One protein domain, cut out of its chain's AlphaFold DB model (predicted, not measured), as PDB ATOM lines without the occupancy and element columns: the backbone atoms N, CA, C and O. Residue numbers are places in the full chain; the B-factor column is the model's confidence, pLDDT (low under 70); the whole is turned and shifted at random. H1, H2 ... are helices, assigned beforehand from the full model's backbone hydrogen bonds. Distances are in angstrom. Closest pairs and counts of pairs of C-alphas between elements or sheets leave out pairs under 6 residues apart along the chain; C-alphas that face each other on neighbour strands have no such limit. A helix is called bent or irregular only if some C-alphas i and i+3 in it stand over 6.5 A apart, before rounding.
ATOM      1  N   ALA A  58     -18.478  -8.830   7.317       72.44
ATOM      2  CA  ALA A  58     -17.681  -9.079   6.116       72.44
ATOM      3  C   ALA A  58     -18.542  -9.165   4.839       72.44
ATOM      4  O   ALA A  58     -18.176  -8.604   3.801       72.44
ATOM      5  N   LEU A  59     -19.703  -9.827   4.905       73.31
ATOM      6  CA  LEU A  59     -20.625  -9.948   3.772       73.31
ATOM      7  C   LEU A  59     -21.240  -8.601   3.379       73.31
ATOM      8  O   LEU A  59     -21.268  -8.267   2.196       73.31
ATOM      9  N   THR A  60     -21.671  -7.794   4.348       69.75
ATOM     10  CA  THR A  60     -22.211  -6.448   4.081       69.75
ATOM     11  C   THR A  60     -21.175  -5.511   3.482       69.75
ATOM     12  O   THR A  60     -21.463  -4.855   2.481       69.75
ATOM     13  N   ALA A  61     -19.952  -5.496   4.017       71.44
ATOM     14  CA  ALA A  61     -18.852  -4.726   3.441       71.44
ATOM     15  C   ALA A  61     -18.546  -5.159   1.995       71.44
ATOM     16  O   ALA A  61     -18.349  -4.316   1.120       71.44
ATOM     17  N   SER A  62     -18.574  -6.467   1.720       74.75
ATOM     18  CA  SER A  62     -18.335  -7.018   0.381       74.75
ATOM     19  C   SER A  62     -19.433  -6.627  -0.612       74.75
ATOM     20  O   SER A  62     -19.128  -6.221  -1.732       74.75
ATOM     21  N   VAL A  63     -20.704  -6.686  -0.199       76.81
ATOM     22  CA  VAL A  63     -21.849  -6.270  -1.027       76.81
ATOM     23  C   VAL A  63     -21.816  -4.765  -1.287       76.81
ATOM     24  O   VAL A  63     -22.003  -4.347  -2.427       76.81
ATOM     25  N   LEU A  64     -21.504  -3.941  -0.284       72.38
ATOM     26  CA  LEU A  64     -21.353  -2.494  -0.463       72.38
ATOM     27  C   LEU A  64     -20.191  -2.145  -1.397       72.38
ATOM     28  O   LEU A  64     -20.331  -1.271  -2.252       72.38
ATOM     29  N   CYS A  65     -19.067  -2.853  -1.288       74.44
ATOM     30  CA  CYS A  65     -17.926  -2.676  -2.181       74.44
ATOM     31  C   CYS A  65     -18.271  -3.094  -3.622       74.44
ATOM     32  O   CYS A  65     -17.983  -2.357  -4.563       74.44
ATOM     33  N   ALA A  66     -18.970  -4.221  -3.798       73.12
ATOM     34  CA  ALA A  66     -19.435  -4.695  -5.100       73.12
ATOM     35  C   ALA A  66     -20.458  -3.742  -5.738       73.12
ATOM     36  O   ALA A  66     -20.330  -3.415  -6.917       73.12
ATOM     37  N   CYS A  67     -21.426  -3.240  -4.966       70.06
ATOM     38  CA  CYS A  67     -22.377  -2.225  -5.415       70.06
ATOM     39  C   CYS A  67     -21.643  -0.947  -5.834       70.06
ATOM     40  O   CYS A  67     -21.808  -0.495  -6.967       70.06
ATOM     41  N   ASN A  68     -20.760  -0.410  -4.987       67.94
ATOM     42  CA  ASN A  68     -19.955   0.762  -5.335       67.94
ATOM     43  C   ASN A  68     -19.151   0.543  -6.621       67.94
ATOM     44  O   ASN A  68     -19.140   1.420  -7.478       67.94
ATOM     45  N   LEU A  69     -18.546  -0.631  -6.819       71.81
ATOM     46  CA  LEU A  69     -17.802  -0.950  -8.038       71.81
ATOM     47  C   LEU A  69     -18.712  -1.015  -9.282       71.81
ATOM     48  O   LEU A  69     -18.377  -0.445 -10.326       71.81
ATOM     49  N   LEU A  70     -19.868  -1.679  -9.166       70.12
ATOM     50  CA  LEU A  70     -20.847  -1.852 -10.244       70.12
ATOM     51  C   LEU A  70     -21.484  -0.533 -10.678       70.12
ATOM     52  O   LEU A  70     -21.795  -0.387 -11.856       70.12
ATOM     53  N   PHE A  71     -21.629   0.438  -9.775       64.69
ATOM     54  CA  PHE A  71     -22.117   1.771 -10.122       64.69
ATOM     55  C   PHE A  71     -20.979   2.689 -10.590       64.69
ATOM     56  O   PHE A  71     -21.093   3.344 -11.629       64.69
ATOM     57  N   TYR A  72     -19.836   2.693  -9.901       65.88
ATOM     58  CA  TYR A  72     -18.723   3.601 -10.191       65.88
ATOM     59  C   TYR A  72     -18.117   3.388 -11.585       65.88
ATOM     60  O   TYR A  72     -17.816   4.351 -12.295       65.88
ATOM     61  N   LEU A  73     -17.962   2.135 -12.026       67.75
ATOM     62  CA  LEU A  73     -17.365   1.817 -13.326       67.75
ATOM     63  C   LEU A  73     -18.170   2.340 -14.537       67.75
ATOM     64  O   LEU A  73     -17.570   3.020 -15.381       67.75
ATOM     65  N   PRO A  74     -19.485   2.076 -14.679       67.31
ATOM     66  CA  PRO A  74     -20.279   2.605 -15.787       67.31
ATOM     67  C   PRO A  74     -20.430   4.127 -15.724       67.31
ATOM     68  O   PRO A  74     -20.366   4.775 -16.769       67.31
ATOM     69  N   ILE A  75     -20.524   4.713 -14.526       62.69
ATOM     70  CA  ILE A  75     -20.529   6.172 -14.343       62.69
ATOM     71  C   ILE A  75     -19.225   6.773 -14.878       62.69
ATOM     72  O   ILE A  75     -19.245   7.655 -15.738       62.69
ATOM     73  N   ARG A  76     -18.073   6.236 -14.465       64.19
ATOM     74  CA  ARG A  76     -16.756   6.706 -14.914       64.19
ATOM     75  C   ARG A  76     -16.535   6.510 -16.415       64.19
ATOM     76  O   ARG A  76     -15.810   7.288 -17.036       64.19
ATOM     77  N   ARG A  77     -17.125   5.471 -17.019       68.38
ATOM     78  CA  ARG A  77     -17.110   5.264 -18.480       68.38
ATOM     79  C   ARG A  77     -17.983   6.290 -19.201       68.38
ATOM     80  O   ARG A  77     -17.543   6.846 -20.204       68.38
ATOM     81  N   ARG A  78     -19.180   6.580 -18.682       65.62
ATOM     82  CA  ARG A  78     -20.096   7.573 -19.257       65.62
ATOM     83  C   ARG A  78     -19.512   8.983 -19.179       65.62
ATOM     84  O   ARG A  78     -19.503   9.668 -20.193       65.62
ATOM     85  N   ILE A  79     -18.938   9.365 -18.035       64.12
ATOM     86  CA  ILE A  79     -18.247  10.654 -17.860       64.12
ATOM     87  C   ILE A  79     -17.092  10.786 -18.858       64.12
ATOM     88  O   ILE A  79     -17.001  11.804 -19.534       64.12
ATOM     89  N   ARG A  80     -16.257   9.747 -19.016       66.69
ATOM     90  CA  ARG A  80     -15.171   9.755 -20.014       66.69
ATOM     91  C   ARG A  80     -15.679   9.914 -21.443       66.69
ATOM     92  O   ARG A  80     -15.095  10.679 -22.200       66.69
ATOM     93  N   LYS A  81     -16.761   9.223 -21.811       71.19
ATOM     94  CA  LYS A  81     -17.345   9.328 -23.156       71.19
ATOM     95  C   LYS A  81     -17.884  10.737 -23.424       71.19
ATOM     96  O   LYS A  81     -17.611  11.285 -24.484       71.19
ATOM     97  N   VAL A  82     -18.583  11.323 -22.448       66.56
ATOM     98  CA  VAL A  82     -19.110  12.694 -22.534       66.56
ATOM     99  C   VAL A  82     -17.976  13.722 -22.602       66.56
ATOM    100  O   VAL A  82     -18.014  14.604 -23.455       66.56
ATOM    101  N   MET A  83     -16.931  13.579 -21.779       65.50
ATOM    102  CA  MET A  83     -15.738  14.433 -21.857       65.50
ATOM    103  C   MET A  83     -15.062  14.342 -23.224       65.50
ATOM    104  O   MET A  83     -14.741  15.371 -23.802       65.50
ATOM    105  N   GLY A  84     -14.895  13.133 -23.768       70.44
ATOM    106  CA  GLY A  84     -14.308  12.944 -25.093       70.44
ATOM    107  C   GLY A  84     -15.089  13.679 -26.185       70.44
ATOM    108  O   GLY A  84     -14.492  14.374 -27.002       70.44
ATOM    109  N   THR A  85     -16.424  13.606 -26.157       73.25
ATOM    110  CA  THR A  85     -17.270  14.357 -27.097       73.25
ATOM    111  C   THR A  85     -17.210  15.869 -26.879       73.25
ATOM    112  O   THR A  85     -17.178  16.614 -27.854       73.25
ATOM    113  N   MET A  86     -17.142  16.340 -25.627       69.50
ATOM    114  CA  MET A  86     -16.995  17.771 -25.326       69.50
ATOM    115  C   MET A  86     -15.655  18.317 -25.818       69.50
ATOM    116  O   MET A  86     -15.621  19.385 -26.412       69.50
ATOM    117  N   ILE A  87     -14.566  17.573 -25.616       74.69
ATOM    118  CA  ILE A  87     -13.219  17.946 -26.057       74.69
ATOM    119  C   ILE A  87     -13.154  18.054 -27.587       74.69
ATOM    120  O   ILE A  87     -12.612  19.019 -28.120       74.69
ATOM    121  N   GLN A  88     -13.756  17.102 -28.308       76.62
ATOM    122  CA  GLN A  88     -13.835  17.154 -29.774       76.62
ATOM    123  C   GLN A  88     -14.651  18.356 -30.269       76.62
ATOM    124  O   GLN A  88     -14.275  19.031 -31.231       76.62
ATOM    125  N   LEU A  89     -15.760  18.651 -29.595       75.50
ATOM    126  CA  LEU A  89     -16.604  19.798 -29.912       75.50
ATOM    127  C   LEU A  89     -15.902  21.129 -29.588       75.50
ATOM    128  O   LEU A  89     -15.994  22.073 -30.371       75.50
ATOM    129  N   ALA A  90     -15.141  21.186 -28.493       74.88
ATOM    130  CA  ALA A  90     -14.306  22.324 -28.117       74.88
ATOM    131  C   ALA A  90     -13.199  22.588 -29.146       74.88
ATOM    132  O   ALA A  90     -13.001  23.734 -29.523       74.88
ATOM    133  N   GLU A  91     -12.544  21.550 -29.675       81.00
ATOM    134  CA  GLU A  91     -11.543  21.686 -30.745       81.00
ATOM    135  C   GLU A  91     -12.149  22.256 -32.034       81.00
ATOM    136  O   GLU A  91     -11.588  23.149 -32.668       81.00
ATOM    137  N   THR A  92     -13.343  21.785 -32.395       79.19
ATOM    138  CA  THR A  92     -14.052  22.293 -33.577       79.19
ATOM    139  C   THR A  92     -14.398  23.774 -33.383       79.19
ATOM    140  O   THR A  92     -14.182  24.598 -34.271       79.19
ATOM    141  N   ARG A  93     -14.852  24.140 -32.176       72.75
ATOM    142  CA  ARG A  93     -15.159  25.527 -31.801       72.75
ATOM    143  C   ARG A  93     -13.909  26.405 -31.664       72.75
ATOM    144  O   ARG A  93     -13.988  27.575 -32.008       72.75
ATOM    145  N   LYS A  94     -12.761  25.867 -31.242       79.25
ATOM    146  CA  LYS A  94     -11.456  26.556 -31.188       79.25
ATOM    147  C   LYS A  94     -11.029  27.019 -32.576       79.25
ATOM    148  O   LYS A  94     -10.672  28.177 -32.769       79.25
ATOM    149  N   GLN A  95     -11.125  26.124 -33.559       75.62
ATOM    150  CA  GLN A  95     -10.817  26.447 -34.952       75.62
ATOM    151  C   GLN A  95     -11.768  27.507 -35.512       75.62
ATOM    152  O   GLN A  95     -11.335  28.398 -36.238       75.62
ATOM    153  N   GLU A  96     -13.052  27.439 -35.160       72.38
ATOM    154  CA  GLU A  96     -14.043  28.430 -35.580       72.38
ATOM    155  C   GLU A  96     -13.836  29.795 -34.906       72.38
ATOM    156  O   GLU A  96     -13.933  30.820 -35.575       72.38
ATOM    157  N   LEU A  97     -13.474  29.814 -33.622       70.75
ATOM    158  CA  LEU A  97     -13.169  31.025 -32.863       70.75
ATOM    159  C   LEU A  97     -11.966  31.761 -33.462       70.75
ATOM    160  O   LEU A  97     -12.053  32.954 -33.737       70.75
ATOM    161  N   PHE A  98     -10.876  31.046 -33.759       73.56
ATOM    162  CA  PHE A  98      -9.700  31.658 -34.385       73.56
ATOM    163  C   PHE A  98      -9.939  32.080 -35.839       73.56
ATOM    164  O   PHE A  98      -9.405  33.103 -36.258       73.56
ATOM    165  N   ARG A  99     -10.772  31.348 -36.595       72.19
ATOM    166  CA  ARG A  99     -11.131  31.719 -37.976       72.19
ATOM    167  C   ARG A  99     -12.071  32.919 -38.060       72.19
ATOM    168  O   ARG A  99     -11.916  33.721 -38.970       72.19
ATOM    169  N   ARG A 100     -13.062  33.030 -37.169       66.75
ATOM    170  CA  ARG A 100     -14.070  34.104 -37.222       66.75
ATOM    171  C   ARG A 100     -13.598  35.406 -36.587       66.75
ATOM    172  O   ARG A 100     -13.980  36.462 -37.066       66.75
ATOM    173  N   LEU A 101     -12.784  35.336 -35.531       63.56
ATOM    174  CA  LEU A 101     -12.353  36.522 -34.781       63.56
ATOM    175  C   LEU A 101     -11.047  37.145 -35.296       63.56
ATOM    176  O   LEU A 101     -10.554  38.067 -34.655       63.56
ATOM    177  N   ASN A 102     -10.469  36.644 -36.401       69.88
ATOM    178  CA  ASN A 102      -9.201  37.130 -36.974       69.88
ATOM    179  C   ASN A 102      -8.136  37.409 -35.896       69.88
ATOM    180  O   ASN A 102      -7.507  38.466 -35.864       69.88
ATOM    181  N   ARG A 103      -7.974  36.470 -34.953       75.94
ATOM    182  CA  ARG A 103      -7.076  36.681 -33.813       75.94
ATOM    183  C   ARG A 103      -5.639  36.859 -34.319       75.94
ATOM    184  O   ARG A 103      -5.226  36.089 -35.191       75.94
ATOM    185  N   PRO A 104      -4.868  37.814 -33.770       80.62
ATOM    186  CA  PRO A 104      -3.480  37.988 -34.167       80.62
ATOM    187  C   PRO A 104      -2.686  36.694 -33.949       80.62
ATOM    188  O   PRO A 104      -2.949  35.975 -32.972       80.62
ATOM    189  N   PRO A 105      -1.728  36.369 -34.834       82.94
ATOM    190  CA  PRO A 105      -0.794  35.288 -34.573       82.94
ATOM    191  C   PRO A 105       0.006  35.613 -33.307       82.94
ATOM    192  O   PRO A 105       0.390  36.757 -33.081       82.94
ATOM    193  N   LEU A 106       0.230  34.599 -32.479       80.94
ATOM    194  CA  LEU A 106       1.058  34.696 -31.285       80.94
ATOM    195  C   LEU A 106       2.354  33.944 -31.557       80.94
ATOM    196  O   LEU A 106       2.350  32.713 -31.643       80.94
ATOM    197  N   ASP A 107       3.447  34.690 -31.680       80.31
ATOM    198  CA  ASP A 107       4.794  34.138 -31.679       80.31
ATOM    199  C   ASP A 107       5.456  34.419 -30.325       80.31
ATOM    200  O   ASP A 107       5.668  35.564 -29.935       80.31
ATOM    201  N   LEU A 108       5.770  33.357 -29.583       69.69
ATOM    202  CA  LEU A 108       6.430  33.467 -28.282       69.69
ATOM    203  C   LEU A 108       7.933  33.766 -28.406       69.69
ATOM    204  O   LEU A 108       8.583  34.026 -27.395       69.69
ATOM    205  N   TYR A 109       8.503  33.709 -29.610       71.06
ATOM    206  CA  TYR A 109       9.892  34.095 -29.871       71.06
ATOM    207  C   TYR A 109      10.028  35.558 -30.299       71.06
ATOM    208  O   TYR A 109      11.123  36.109 -30.208       71.06
ATOM    209  N   ASP A 110       8.930  36.188 -30.711       73.44
ATOM    210  CA  ASP A 110       8.881  37.607 -31.035       73.44
ATOM    211  C   ASP A 110       8.595  38.444 -29.780       73.44
ATOM    212  O   ASP A 110       7.604  38.243 -29.070       73.44
ATOM    213  N   THR A 111       9.478  39.405 -29.505       66.62
ATOM    214  CA  THR A 111       9.379  40.288 -28.338       66.62
ATOM    215  C   THR A 111       8.116  41.144 -28.397       66.62
ATOM    216  O   THR A 111       7.430  41.264 -27.388       66.62
ATOM    217  N   GLN A 112       7.737  41.661 -29.572       68.12
ATOM    218  CA  GLN A 112       6.542  42.504 -29.698       68.12
ATOM    219  C   GLN A 112       5.255  41.715 -29.440       68.12
ATOM    220  O   GLN A 112       4.382  42.170 -28.701       68.12
ATOM    221  N   SER A 113       5.156  40.506 -29.995       68.12
ATOM    222  CA  SER A 113       4.033  39.599 -29.752       68.12
ATOM    223  C   SER A 113       3.916  39.204 -28.277       68.12
ATOM    224  O   SER A 113       2.812  39.179 -27.734       68.12
ATOM    225  N   ARG A 114       5.041  38.954 -27.594       69.06
ATOM    226  CA  ARG A 114       5.065  38.675 -26.150       69.06
ATOM    227  C   ARG A 114       4.668  39.869 -25.300       69.06
ATOM    228  O   ARG A 114       3.892  39.699 -24.361       69.06
ATOM    229  N   ASP A 115       5.179  41.050 -25.620       64.19
ATOM    230  CA  ASP A 115       4.859  42.271 -24.887       64.19
ATOM    231  C   ASP A 115       3.379  42.600 -25.056       64.19
ATOM    232  O   ASP A 115       2.688  42.864 -24.073       64.19
ATOM    233  N   HIS A 116       2.851  42.457 -26.274       70.44
ATOM    234  CA  HIS A 116       1.426  42.590 -26.546       70.44
ATOM    235  C   HIS A 116       0.595  41.546 -25.786       70.44
ATOM    236  O   HIS A 116      -0.414  41.896 -25.178       70.44
ATOM    237  N   PHE A 117       1.035  40.286 -25.753       74.19
ATOM    238  CA  PHE A 117       0.374  39.206 -25.015       74.19
ATOM    239  C   PHE A 117       0.367  39.445 -23.500       74.19
ATOM    240  O   PHE A 117      -0.635  39.178 -22.841       74.19
ATOM    241  N   SER A 118       1.442  40.008 -22.944       72.75
ATOM    242  CA  SER A 118       1.551  40.265 -21.503       72.75
ATOM    243  C   SER A 118       0.580  41.327 -20.987       72.75
ATOM    244  O   SER A 118       0.147  41.231 -19.842       72.75
ATOM    245  N   ARG A 119       0.160  42.275 -21.838       74.25
ATOM    246  CA  ARG A 119      -0.799  43.343 -21.488       74.25
ATOM    247  C   ARG A 119      -2.182  42.826 -21.092       74.25
ATOM    248  O   ARG A 119      -2.931  43.553 -20.452       74.25
ATOM    249  N   TYR A 120      -2.530  41.603 -21.486       71.62
ATOM    250  CA  TYR A 120      -3.834  41.015 -21.190       71.62
ATOM    251  C   TYR A 120      -3.888  40.304 -19.838       71.62
ATOM    252  O   TYR A 120      -4.967  39.902 -19.426       71.62
ATOM    253  N   TYR A 121      -2.768  40.141 -19.136       74.31
ATOM    254  CA  TYR A 121      -2.722  39.424 -17.864       74.31
ATOM    255  C   TYR A 121      -2.317  40.367 -16.735       74.31
ATOM    256  O   TYR A 121      -1.383  41.154 -16.866       74.31
ATOM    257  N   GLU A 122      -3.021  40.276 -15.609       66.81
ATOM    258  CA  GLU A 122      -2.894  41.197 -14.473       66.81
ATOM    259  C   GLU A 122      -1.504  41.123 -13.826       66.81
ATOM    260  O   GLU A 122      -0.965  42.119 -13.338       66.81
ATOM    261  N   ASP A 123      -0.883  39.938 -13.824       65.12
ATOM    262  CA  ASP A 123       0.414  39.724 -13.199       65.12
ATOM    263  C   ASP A 123       1.353  38.807 -14.015       65.12
ATOM    264  O   ASP A 123       0.936  38.046 -14.884       65.12
ATOM    265  N   VAL A 124       2.664  38.894 -13.742       59.88
ATOM    266  CA  VAL A 124       3.728  38.133 -14.428       59.88
ATOM    267  C   VAL A 124       3.566  36.628 -14.228       59.88
ATOM    268  O   VAL A 124       3.959  35.852 -15.097       59.88
ATOM    269  N   TYR A 125       2.990  36.195 -13.110       66.88
ATOM    270  CA  TYR A 125       2.739  34.784 -12.861       66.88
ATOM    271  C   TYR A 125       1.547  34.291 -13.682       66.88
ATOM    272  O   TYR A 125       1.636  33.228 -14.287       66.88
ATOM    273  N   GLN A 126       0.472  35.073 -13.771       73.88
ATOM    274  CA  GLN A 126      -0.672  34.809 -14.634       73.88
ATOM    275  C   GLN A 126      -0.229  34.780 -16.100       73.88
ATOM    276  O   GLN A 126      -0.534  33.825 -16.806       73.88
ATOM    277  N   PHE A 127       0.590  35.742 -16.532       76.69
ATOM    278  CA  PHE A 127       1.206  35.750 -17.859       76.69
ATOM    279  C   PHE A 127       2.075  34.511 -18.110       76.69
ATOM    280  O   PHE A 127       1.950  33.861 -19.144       76.69
ATOM    281  N   ARG A 128       2.935  34.133 -17.158       71.44
ATOM    282  CA  ARG A 128       3.780  32.937 -17.283       71.44
ATOM    283  C   ARG A 128       2.942  31.670 -17.410       71.44
ATOM    284  O   ARG A 128       3.211  30.849 -18.281       71.44
ATOM    285  N   LEU A 129       1.919  31.518 -16.573       77.38
ATOM    286  CA  LEU A 129       1.008  30.382 -16.660       77.38
ATOM    287  C   LEU A 129       0.206  30.405 -17.968       77.38
ATOM    288  O   LEU A 129      -0.059  29.347 -18.532       77.38
ATOM    289  N   ALA A 130      -0.135  31.586 -18.488       82.00
ATOM    290  CA  ALA A 130      -0.755  31.734 -19.799       82.00
ATOM    291  C   ALA A 130       0.196  31.323 -20.935       82.00
ATOM    292  O   ALA A 130      -0.226  30.638 -21.861       82.00
ATOM    293  N   MET A 131       1.487  31.654 -20.856       77.88
ATOM    294  CA  MET A 131       2.492  31.158 -21.805       77.88
ATOM    295  C   MET A 131       2.643  29.634 -21.722       77.88
ATOM    296  O   MET A 131       2.670  28.958 -22.750       77.88
ATOM    297  N   GLU A 132       2.708  29.074 -20.512       77.81
ATOM    298  CA  GLU A 132       2.753  27.623 -20.296       77.81
ATOM    299  C   GLU A 132       1.494  26.940 -20.853       77.81
ATOM    300  O   GLU A 132       1.593  25.895 -21.502       77.81
ATOM    301  N   LEU A 133       0.324  27.565 -20.680       84.12
ATOM    302  CA  LEU A 133      -0.941  27.149 -21.277       84.12
ATOM    303  C   LEU A 133      -0.874  27.168 -22.809       84.12
ATOM    304  O   LEU A 133      -1.212  26.161 -23.424       84.12
ATOM    305  N   VAL A 134      -0.425  28.263 -23.430       84.06
ATOM    306  CA  VAL A 134      -0.297  28.389 -24.896       84.06
ATOM    307  C   VAL A 134       0.614  27.299 -25.457       84.06
ATOM    308  O   VAL A 134       0.233  26.609 -26.406       84.06
ATOM    309  N   CYS A 135       1.777  27.094 -24.832       77.50
ATOM    310  CA  CYS A 135       2.728  26.047 -25.198       77.50
ATOM    311  C   CYS A 135       2.111  24.648 -25.071       77.50
ATOM    312  O   CYS A 135       2.203  23.841 -25.995       77.50
ATOM    313  N   ALA A 136       1.456  24.356 -23.944       78.25
ATOM    314  CA  ALA A 136       0.859  23.048 -23.683       78.25
ATOM    315  C   ALA A 136      -0.377  22.765 -24.558       78.25
ATOM    316  O   ALA A 136      -0.619  21.617 -24.927       78.25
ATOM    317  N   ALA A 137      -1.147  23.801 -24.898       81.25
ATOM    318  CA  ALA A 137      -2.337  23.723 -25.741       81.25
ATOM    319  C   ALA A 137      -2.033  23.848 -27.248       81.25
ATOM    320  O   ALA A 137      -2.959  23.757 -28.066       81.25
ATOM    321  N   GLY A 138      -0.767  24.079 -27.618       80.56
ATOM    322  CA  GLY A 138      -0.311  24.202 -29.004       80.56
ATOM    323  C   GLY A 138      -0.976  25.347 -29.771       80.56
ATOM    324  O   GLY A 138      -1.248  25.218 -30.966       80.56
ATOM    325  N   VAL A 139      -1.317  26.440 -29.085       83.31
ATOM    326  CA  VAL A 139      -2.040  27.567 -29.685       83.31
ATOM    327  C   VAL A 139      -1.051  28.506 -30.377       83.31
ATOM    328  O   VAL A 139      -0.009  28.830 -29.827       83.31
ATOM    329  N   LYS A 140      -1.379  28.937 -31.600       82.50
ATOM    330  CA  LYS A 140      -0.543  29.837 -32.425       82.50
ATOM    331  C   LYS A 140      -1.119  31.247 -32.581       82.50
ATOM    332  O   LYS A 140      -0.648  32.018 -33.407       82.50
ATOM    333  N   HIS A 141      -2.184  31.549 -31.852       85.56
ATOM    334  CA  HIS A 141      -2.907  32.815 -31.917       85.56
ATOM    335  C   HIS A 141      -3.082  33.368 -30.505       85.56
ATOM    336  O   HIS A 141      -3.016  32.614 -29.534       85.56
ATOM    337  N   MET A 142      -3.313  34.673 -30.402       82.38
ATOM    338  CA  MET A 142      -3.568  35.336 -29.126       82.38
ATOM    339  C   MET A 142      -4.769  34.704 -28.417       82.38
ATOM    340  O   MET A 142      -5.818  34.475 -29.029       82.38
ATOM    341  N   ILE A 143      -4.592  34.437 -27.125       84.06
ATOM    342  CA  ILE A 143      -5.651  34.019 -26.206       84.06
ATOM    343  C   ILE A 143      -5.849  35.112 -25.160       84.06
ATOM    344  O   ILE A 143      -4.902  35.815 -24.815       84.06
ATOM    345  N   TYR A 144      -7.068  35.259 -24.666       83.19
ATOM    346  CA  TYR A 144      -7.426  36.316 -23.726       83.19
ATOM    347  C   TYR A 144      -7.941  35.715 -22.414       83.19
ATOM    348  O   TYR A 144      -8.404  34.569 -22.413       83.19
ATOM    349  N   PRO A 145      -7.871  36.446 -21.288       79.69
ATOM    350  CA  PRO A 145      -8.384  35.972 -20.006       79.69
ATOM    351  C   PRO A 145      -9.856  35.572 -20.056       79.69
ATOM    352  O   PRO A 145     -10.243  34.637 -19.363       79.69
ATOM    353  N   GLU A 146     -10.663  36.234 -20.887       80.25
ATOM    354  CA  GLU A 146     -12.102  35.979 -21.012       80.25
ATOM    355  C   GLU A 146     -12.415  34.750 -21.875       80.25
ATOM    356  O   GLU A 146     -13.555  34.278 -21.901       80.25
ATOM    357  N   ASP A 147     -11.427  34.214 -22.600       79.56
ATOM    358  CA  ASP A 147     -11.646  33.044 -23.436       79.56
ATOM    359  C   ASP A 147     -11.939  31.810 -22.568       79.56
ATOM    360  O   ASP A 147     -11.385  31.613 -21.485       79.56
ATOM    361  N   SER A 148     -12.811  30.929 -23.061       82.12
ATOM    362  CA  SER A 148     -13.123  29.677 -22.369       82.12
ATOM    363  C   SER A 148     -11.893  28.773 -22.320       82.12
ATOM    364  O   SER A 148     -11.371  28.362 -23.365       82.12
ATOM    365  N   PHE A 149     -11.479  28.386 -21.112       83.62
ATOM    366  CA  PHE A 149     -10.312  27.531 -20.901       83.62
ATOM    367  C   PHE A 149     -10.431  26.195 -21.654       83.62
ATOM    368  O   PHE A 149      -9.486  25.752 -22.314       83.62
ATOM    369  N   LEU A 150     -11.621  25.584 -21.638       81.62
ATOM    370  CA  LEU A 150     -11.909  24.336 -22.352       81.62
ATOM    371  C   LEU A 150     -11.722  24.476 -23.870       81.62
ATOM    372  O   LEU A 150     -11.167  23.579 -24.506       81.62
ATOM    373  N   ILE A 151     -12.169  25.594 -24.449       81.88
ATOM    374  CA  ILE A 151     -12.043  25.854 -25.889       81.88
ATOM    375  C   ILE A 151     -10.577  26.083 -26.258       81.88
ATOM    376  O   ILE A 151     -10.095  25.473 -27.207       81.88
ATOM    377  N   VAL A 152      -9.847  26.896 -25.490       84.31
ATOM    378  CA  VAL A 152      -8.416  27.162 -25.724       84.31
ATOM    379  C   VAL A 152      -7.600  25.866 -25.688       84.31
ATOM    380  O   VAL A 152      -6.793  25.601 -26.587       84.31
ATOM    381  N   CYS A 153      -7.858  25.016 -24.694       84.19
ATOM    382  CA  CYS A 153      -7.186  23.731 -24.545       84.19
ATOM    383  C   CYS A 153      -7.529  22.739 -25.665       84.19
ATOM    384  O   CYS A 153      -6.642  22.032 -26.150       84.19
ATOM    385  N   GLY A 154      -8.802  22.667 -26.070       83.94
ATOM    386  CA  GLY A 154      -9.283  21.717 -27.072       83.94
ATOM    387  C   GLY A 154      -8.871  20.278 -26.746       83.94
ATOM    388  O   GLY A 154      -8.973  19.822 -25.605       83.94
ATOM    389  N   THR A 155      -8.343  19.564 -27.741       82.00
ATOM    390  CA  THR A 155      -7.853  18.178 -27.589       82.00
ATOM    391  C   THR A 155      -6.700  18.000 -26.598       82.00
ATOM    392  O   THR A 155      -6.501  16.895 -26.090       82.00
ATOM    393  N   HIS A 156      -5.981  19.071 -26.254       83.31
ATOM    394  CA  HIS A 156      -4.849  19.035 -25.326       83.31
ATOM    395  C   HIS A 156      -5.244  19.212 -23.852       83.31
ATOM    396  O   HIS A 156      -4.367  19.191 -22.990       83.31
ATOM    397  N   TYR A 157      -6.538  19.327 -23.538       81.88
ATOM    398  CA  TYR A 157      -7.056  19.580 -22.187       81.88
ATOM    399  C   TYR A 157      -6.442  18.691 -21.094       81.88
ATOM    400  O   TYR A 157      -5.910  19.201 -20.112       81.88
ATOM    401  N   ASP A 158      -6.406  17.370 -21.286       76.94
ATOM    402  CA  ASP A 158      -5.835  16.450 -20.290       76.94
ATOM    403  C   ASP A 158      -4.318  16.638 -20.098       76.94
ATOM    404  O   ASP A 158      -3.794  16.398 -19.008       76.94
ATOM    405  N   SER A 159      -3.599  17.052 -21.145       77.31
ATOM    406  CA  SER A 159      -2.162  17.345 -21.072       77.31
ATOM    407  C   SER A 159      -1.910  18.668 -20.357       77.31
ATOM    408  O   SER A 159      -1.030  18.749 -19.504       77.31
ATOM    409  N   VAL A 160      -2.711  19.688 -20.665       80.88
ATOM    410  CA  VAL A 160      -2.645  21.009 -20.037       80.88
ATOM    411  C   VAL A 160      -2.936  20.907 -18.541       80.88
ATOM    412  O   VAL A 160      -2.167  21.429 -17.740       80.88
ATOM    413  N   LEU A 161      -3.982  20.175 -18.141       78.25
ATOM    414  CA  LEU A 161      -4.311  19.969 -16.725       78.25
ATOM    415  C   LEU A 161      -3.162  19.321 -15.945       78.25
ATOM    416  O   LEU A 161      -2.889  19.707 -14.808       78.25
ATOM    417  N   LYS A 162      -2.481  18.341 -16.554       74.38
ATOM    418  CA  LYS A 162      -1.315  17.689 -15.947       74.38
ATOM    419  C   LYS A 162      -0.132  18.644 -15.829       74.38
ATOM    420  O   LYS A 162       0.468  18.698 -14.760       74.38
ATOM    421  N   ASN A 163       0.170  19.390 -16.891       70.88
ATOM    422  CA  ASN A 163       1.303  20.316 -16.936       70.88
ATOM    423  C   ASN A 163       1.128  21.483 -15.957       70.88
ATOM    424  O   ASN A 163       2.059  21.826 -15.239       70.88
ATOM    425  N   LEU A 164      -0.082  22.035 -15.861       72.25
ATOM    426  CA  LEU A 164      -0.407  23.110 -14.922       72.25
ATOM    427  C   LEU A 164      -0.722  22.590 -13.509       72.25
ATOM    428  O   LEU A 164      -1.101  23.366 -12.635       72.25
ATOM    429  N   HIS A 165      -0.574  21.287 -13.242       72.31
ATOM    430  CA  HIS A 165      -0.869  20.660 -11.949       72.31
ATOM    431  C   HIS A 165      -2.238  21.081 -11.373       72.31
ATOM    432  O   HIS A 165      -2.339  21.452 -10.201       72.31
ATOM    433  N   LEU A 166      -3.277  21.107 -12.206       71.00
ATOM    434  CA  LEU A 166      -4.629  21.497 -11.809       71.00
ATOM    435  C   LEU A 166      -5.378  20.265 -11.286       71.00
ATOM    436  O   LEU A 166      -5.642  19.316 -12.027       71.00
ATOM    437  N   GLN A 167      -5.697  20.262  -9.991       59.91
ATOM    438  CA  GLN A 167      -6.412  19.174  -9.320       59.91
ATOM    439  C   GLN A 167      -7.898  19.520  -9.186       59.91
ATOM    440  O   GLN A 167      -8.335  19.824  -8.093       59.91
ATOM    441  N   ASP A 168      -8.648  19.540 -10.295       57.97
ATOM    442  CA  ASP A 168     -10.091  19.221 -10.333       57.97
ATOM    443  C   ASP A 168     -10.693  19.473 -11.726       57.97
ATOM    444  O   ASP A 168     -11.122  20.562 -12.092       57.97
ATOM    445  N   SER A 169     -10.791  18.408 -12.523       52.59
ATOM    446  CA  SER A 169     -11.306  18.449 -13.906       52.59
ATOM    447  C   SER A 169     -12.801  18.796 -14.060       52.59
ATOM    448  O   SER A 169     -13.278  18.948 -15.190       52.59
ATOM    449  N   ALA A 170     -13.560  18.849 -12.959       45.41
ATOM    450  CA  ALA A 170     -15.007  19.077 -12.976       45.41
ATOM    451  C   ALA A 170     -15.389  20.560 -12.845       45.41
ATOM    452  O   ALA A 170     -16.385  20.957 -13.440       45.41
ATOM    453  N   LYS A 171     -14.596  21.353 -12.112       53.12
ATOM    454  CA  LYS A 171     -14.864  22.774 -11.835       53.12
ATOM    455  C   LYS A 171     -14.460  23.668 -13.019       53.12
ATOM    456  O   LYS A 171     -15.269  24.443 -13.507       53.12
ATOM    457  N   LEU A 172     -13.318  23.347 -13.630       56.53
ATOM    458  CA  LEU A 172     -12.673  24.059 -14.748       56.53
ATOM    459  C   LEU A 172     -13.428  24.031 -16.096       56.53
ATOM    460  O   LEU A 172     -12.887  24.430 -17.126       56.53
ATOM    461  N   ARG A 173     -14.656  23.497 -16.138       58.12
ATOM    462  CA  ARG A 173     -15.451  23.359 -17.375       58.12
ATOM    463  C   ARG A 173     -16.234  24.619 -17.730       58.12
ATOM    464  O   ARG A 173     -16.631  24.748 -18.887       58.12
ATOM    465  N   GLN A 174     -16.476  25.493 -16.756       58.62
ATOM    466  CA  GLN A 174     -17.200  26.753 -16.947       58.62
ATOM    467  C   GLN A 174     -16.296  27.987 -16.844       58.62
ATOM    468  O   GLN A 174     -16.725  29.067 -17.237       58.62
ATOM    469  N   ASP A 175     -15.059  27.807 -16.391       71.00
ATOM    470  CA  ASP A 175     -14.169  28.910 -16.053       71.00
ATOM    471  C   ASP A 175     -13.452  29.459 -17.299       71.00
ATOM    472  O   ASP A 175     -13.109  28.735 -18.252       71.00
ATOM    473  N   ASN A 176     -13.232  30.770 -17.295       81.94
ATOM    474  CA  ASN A 176     -12.411  31.444 -18.296       81.94
ATOM    475  C   ASN A 176     -10.911  31.279 -17.975       81.94
ATOM    476  O   ASN A 176     -10.529  30.858 -16.882       81.94
ATOM    477  N   VAL A 177     -10.033  31.551 -18.946       83.62
ATOM    478  CA  VAL A 177      -8.578  31.405 -18.765       83.62
ATOM    479  C   VAL A 177      -8.097  32.206 -17.551       83.62
ATOM    480  O   VAL A 177      -7.339  31.676 -16.743       83.62
ATOM    481  N   GLY A 178      -8.560  33.445 -17.379       79.25
ATOM    482  CA  GLY A 178      -8.165  34.316 -16.272       79.25
ATOM    483  C   GLY A 178      -8.446  33.706 -14.898       79.25
ATOM    484  O   GLY A 178      -7.540  33.641 -14.062       79.25
ATOM    485  N   GLU A 179      -9.660  33.197 -14.694       81.19
ATOM    486  CA  GLU A 179     -10.124  32.554 -13.459       81.19
ATOM    487  C   GLU A 179      -9.338  31.283 -13.140       81.19
ATOM    488  O   GLU A 179      -8.889  31.104 -12.007       81.19
ATOM    489  N   VAL A 180      -9.105  30.426 -14.141       78.75
ATOM    490  CA  VAL A 180      -8.329  29.187 -13.963       78.75
ATOM    491  C   VAL A 180      -6.896  29.497 -13.538       78.75
ATOM    492  O   VAL A 180      -6.344  28.853 -12.639       78.75
ATOM    493  N   LEU A 181      -6.284  30.503 -14.166       80.19
ATOM    494  CA  LEU A 181      -4.936  30.932 -13.822       80.19
ATOM    495  C   LEU A 181      -4.890  31.556 -12.420       80.19
ATOM    496  O   LEU A 181      -3.993  31.228 -11.644       80.19
ATOM    497  N   GLN A 182      -5.876  32.371 -12.037       76.56
ATOM    498  CA  GLN A 182      -5.969  32.926 -10.683       76.56
ATOM    499  C   GLN A 182      -6.204  31.849  -9.611       76.56
ATOM    500  O   GLN A 182      -5.593  31.905  -8.539       76.56
ATOM    501  N   GLU A 183      -7.048  30.845  -9.867       74.06
ATOM    502  CA  GLU A 183      -7.245  29.721  -8.942       74.06
ATOM    503  C   GLU A 183      -5.934  28.944  -8.769       74.06
ATOM    504  O   GLU A 183      -5.540  28.630  -7.640       74.06
ATOM    505  N   LYS A 184      -5.183  28.740  -9.860       70.56
ATOM    506  CA  LYS A 184      -3.851  28.138  -9.790       70.56
ATOM    507  C   LYS A 184      -2.889  28.951  -8.928       70.56
ATOM    508  O   LYS A 184      -2.190  28.367  -8.098       70.56
ATOM    509  N   LEU A 185      -2.873  30.273  -9.085       64.38
ATOM    510  CA  LEU A 185      -2.043  31.177  -8.282       64.38
ATOM    511  C   LEU A 185      -2.411  31.132  -6.795       64.38
ATOM    512  O   LEU A 185      -1.526  31.110  -5.939       64.38
ATOM    513  N   ARG A 186      -3.707  31.048  -6.467       62.19
ATOM    514  CA  ARG A 186      -4.193  30.930  -5.080       62.19
ATOM    515  C   ARG A 186      -3.771  29.617  -4.420       62.19
ATOM    516  O   ARG A 186      -3.401  29.629  -3.247       62.19
ATOM    517  N   VAL A 187      -3.806  28.510  -5.164       56.53
ATOM    518  CA  VAL A 187      -3.392  27.181  -4.681       56.53
ATOM    519  C   VAL A 187      -1.864  27.057  -4.612       56.53
ATOM    520  O   VAL A 187      -1.332  26.379  -3.736       56.53
ATOM    521  N   SER A 188      -1.138  27.754  -5.488       49.06
ATOM    522  CA  SER A 188       0.324  27.713  -5.606       49.06
ATOM    523  C   SER A 188       1.054  28.750  -4.737       49.06
ATOM    524  O   SER A 188       2.104  29.257  -5.129       49.06
TER     525      SER A 188
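This is residues 58 to 188 of the 352 residues of a protein of bioreactor metagenome (UniProt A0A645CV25). One very long helix, H1, juts as an arm from a small head: its residues 58 to 82 stick out free, and its later part, at residues 87 to 94, packs on H4 of the head. In the head the short helix H3 sits between H4 and H5, its last residues, 133 to 137, packing on H4 about perpendicular to it and its residues 125 to 130 packing on H5, and H2 lies at the end far from the arm's tip. The printed part has 131 residues with five named helices, H1 to H5 in order along the chain, and no named strand; its class is all helix. The whole is loose, with a radius of gyration of the C-alphas of 18.5 A, and spans 68 by 32 by 21 A, the arm making much of the length.

Find C-alpha 58 at (-17.681, -9.079, 6.116); from there H1, residues 58 to 100, runs 61.3 A to C-alpha 100 at (-14.070, 34.104, -37.222). It is neither bent nor irregular, but only just: C-alphas 71 and 74 are 6.0 A apart. Next come H2, residues 111 to 118, and H3, residues 124 to 137, the latter 19.3 A long. H4, residues 149 to 163, is 14.2 A long and irregular: C-alphas 152 and 155 are 9.2 A apart. H5, residues 177 to 187, runs 15.6 A and ends with C-alpha 187 at (-3.392, 27.181, -4.681).

Start at the hub, H3, which touches three helices. With residues 133 to 137 alone it touches H4, about perpendicular at 84 degrees; look at Ala 137 and Cys 153, their closest C-alphas, 5.0 A apart. With residues 125 to 130 alone it touches H5 at a steep tilt of 63 degrees, opposite ways, closest at the C-alphas of Gln 126 and Leu 181, 5.8 A. H2 and H3 only just touch, only at the corner by their link, with 3 pairs of C-alphas within 8 A; the closest are those of Ser 118 and Phe 127, 5.8 A. H1 touches H4 with residues 87 to 94 alone, at a steep tilt of 51 degrees, opposite ways; the C-alphas of Glu 91 and Gly 154 are closest, 4.3 A. H1 is apart from H2, H3 and H5. In H2, H3 and H5 every O i to N i+4 pair is within hydrogen-bond range; in H1 38 of 39 are, in H4 6 of 11.

The C-alphas of Leu 59 and Gln 112 are the two farthest apart, 67.9 A. Without residues 58 to 82 the body spans 37 by 34 by 20 A. The printed part has no cut; the links H3 to H4 and H4 to H5 are long. Mean pLDDT of the printed part is 72.9, with 40 residues under 70, among them 71 to 80 and 167 to 174.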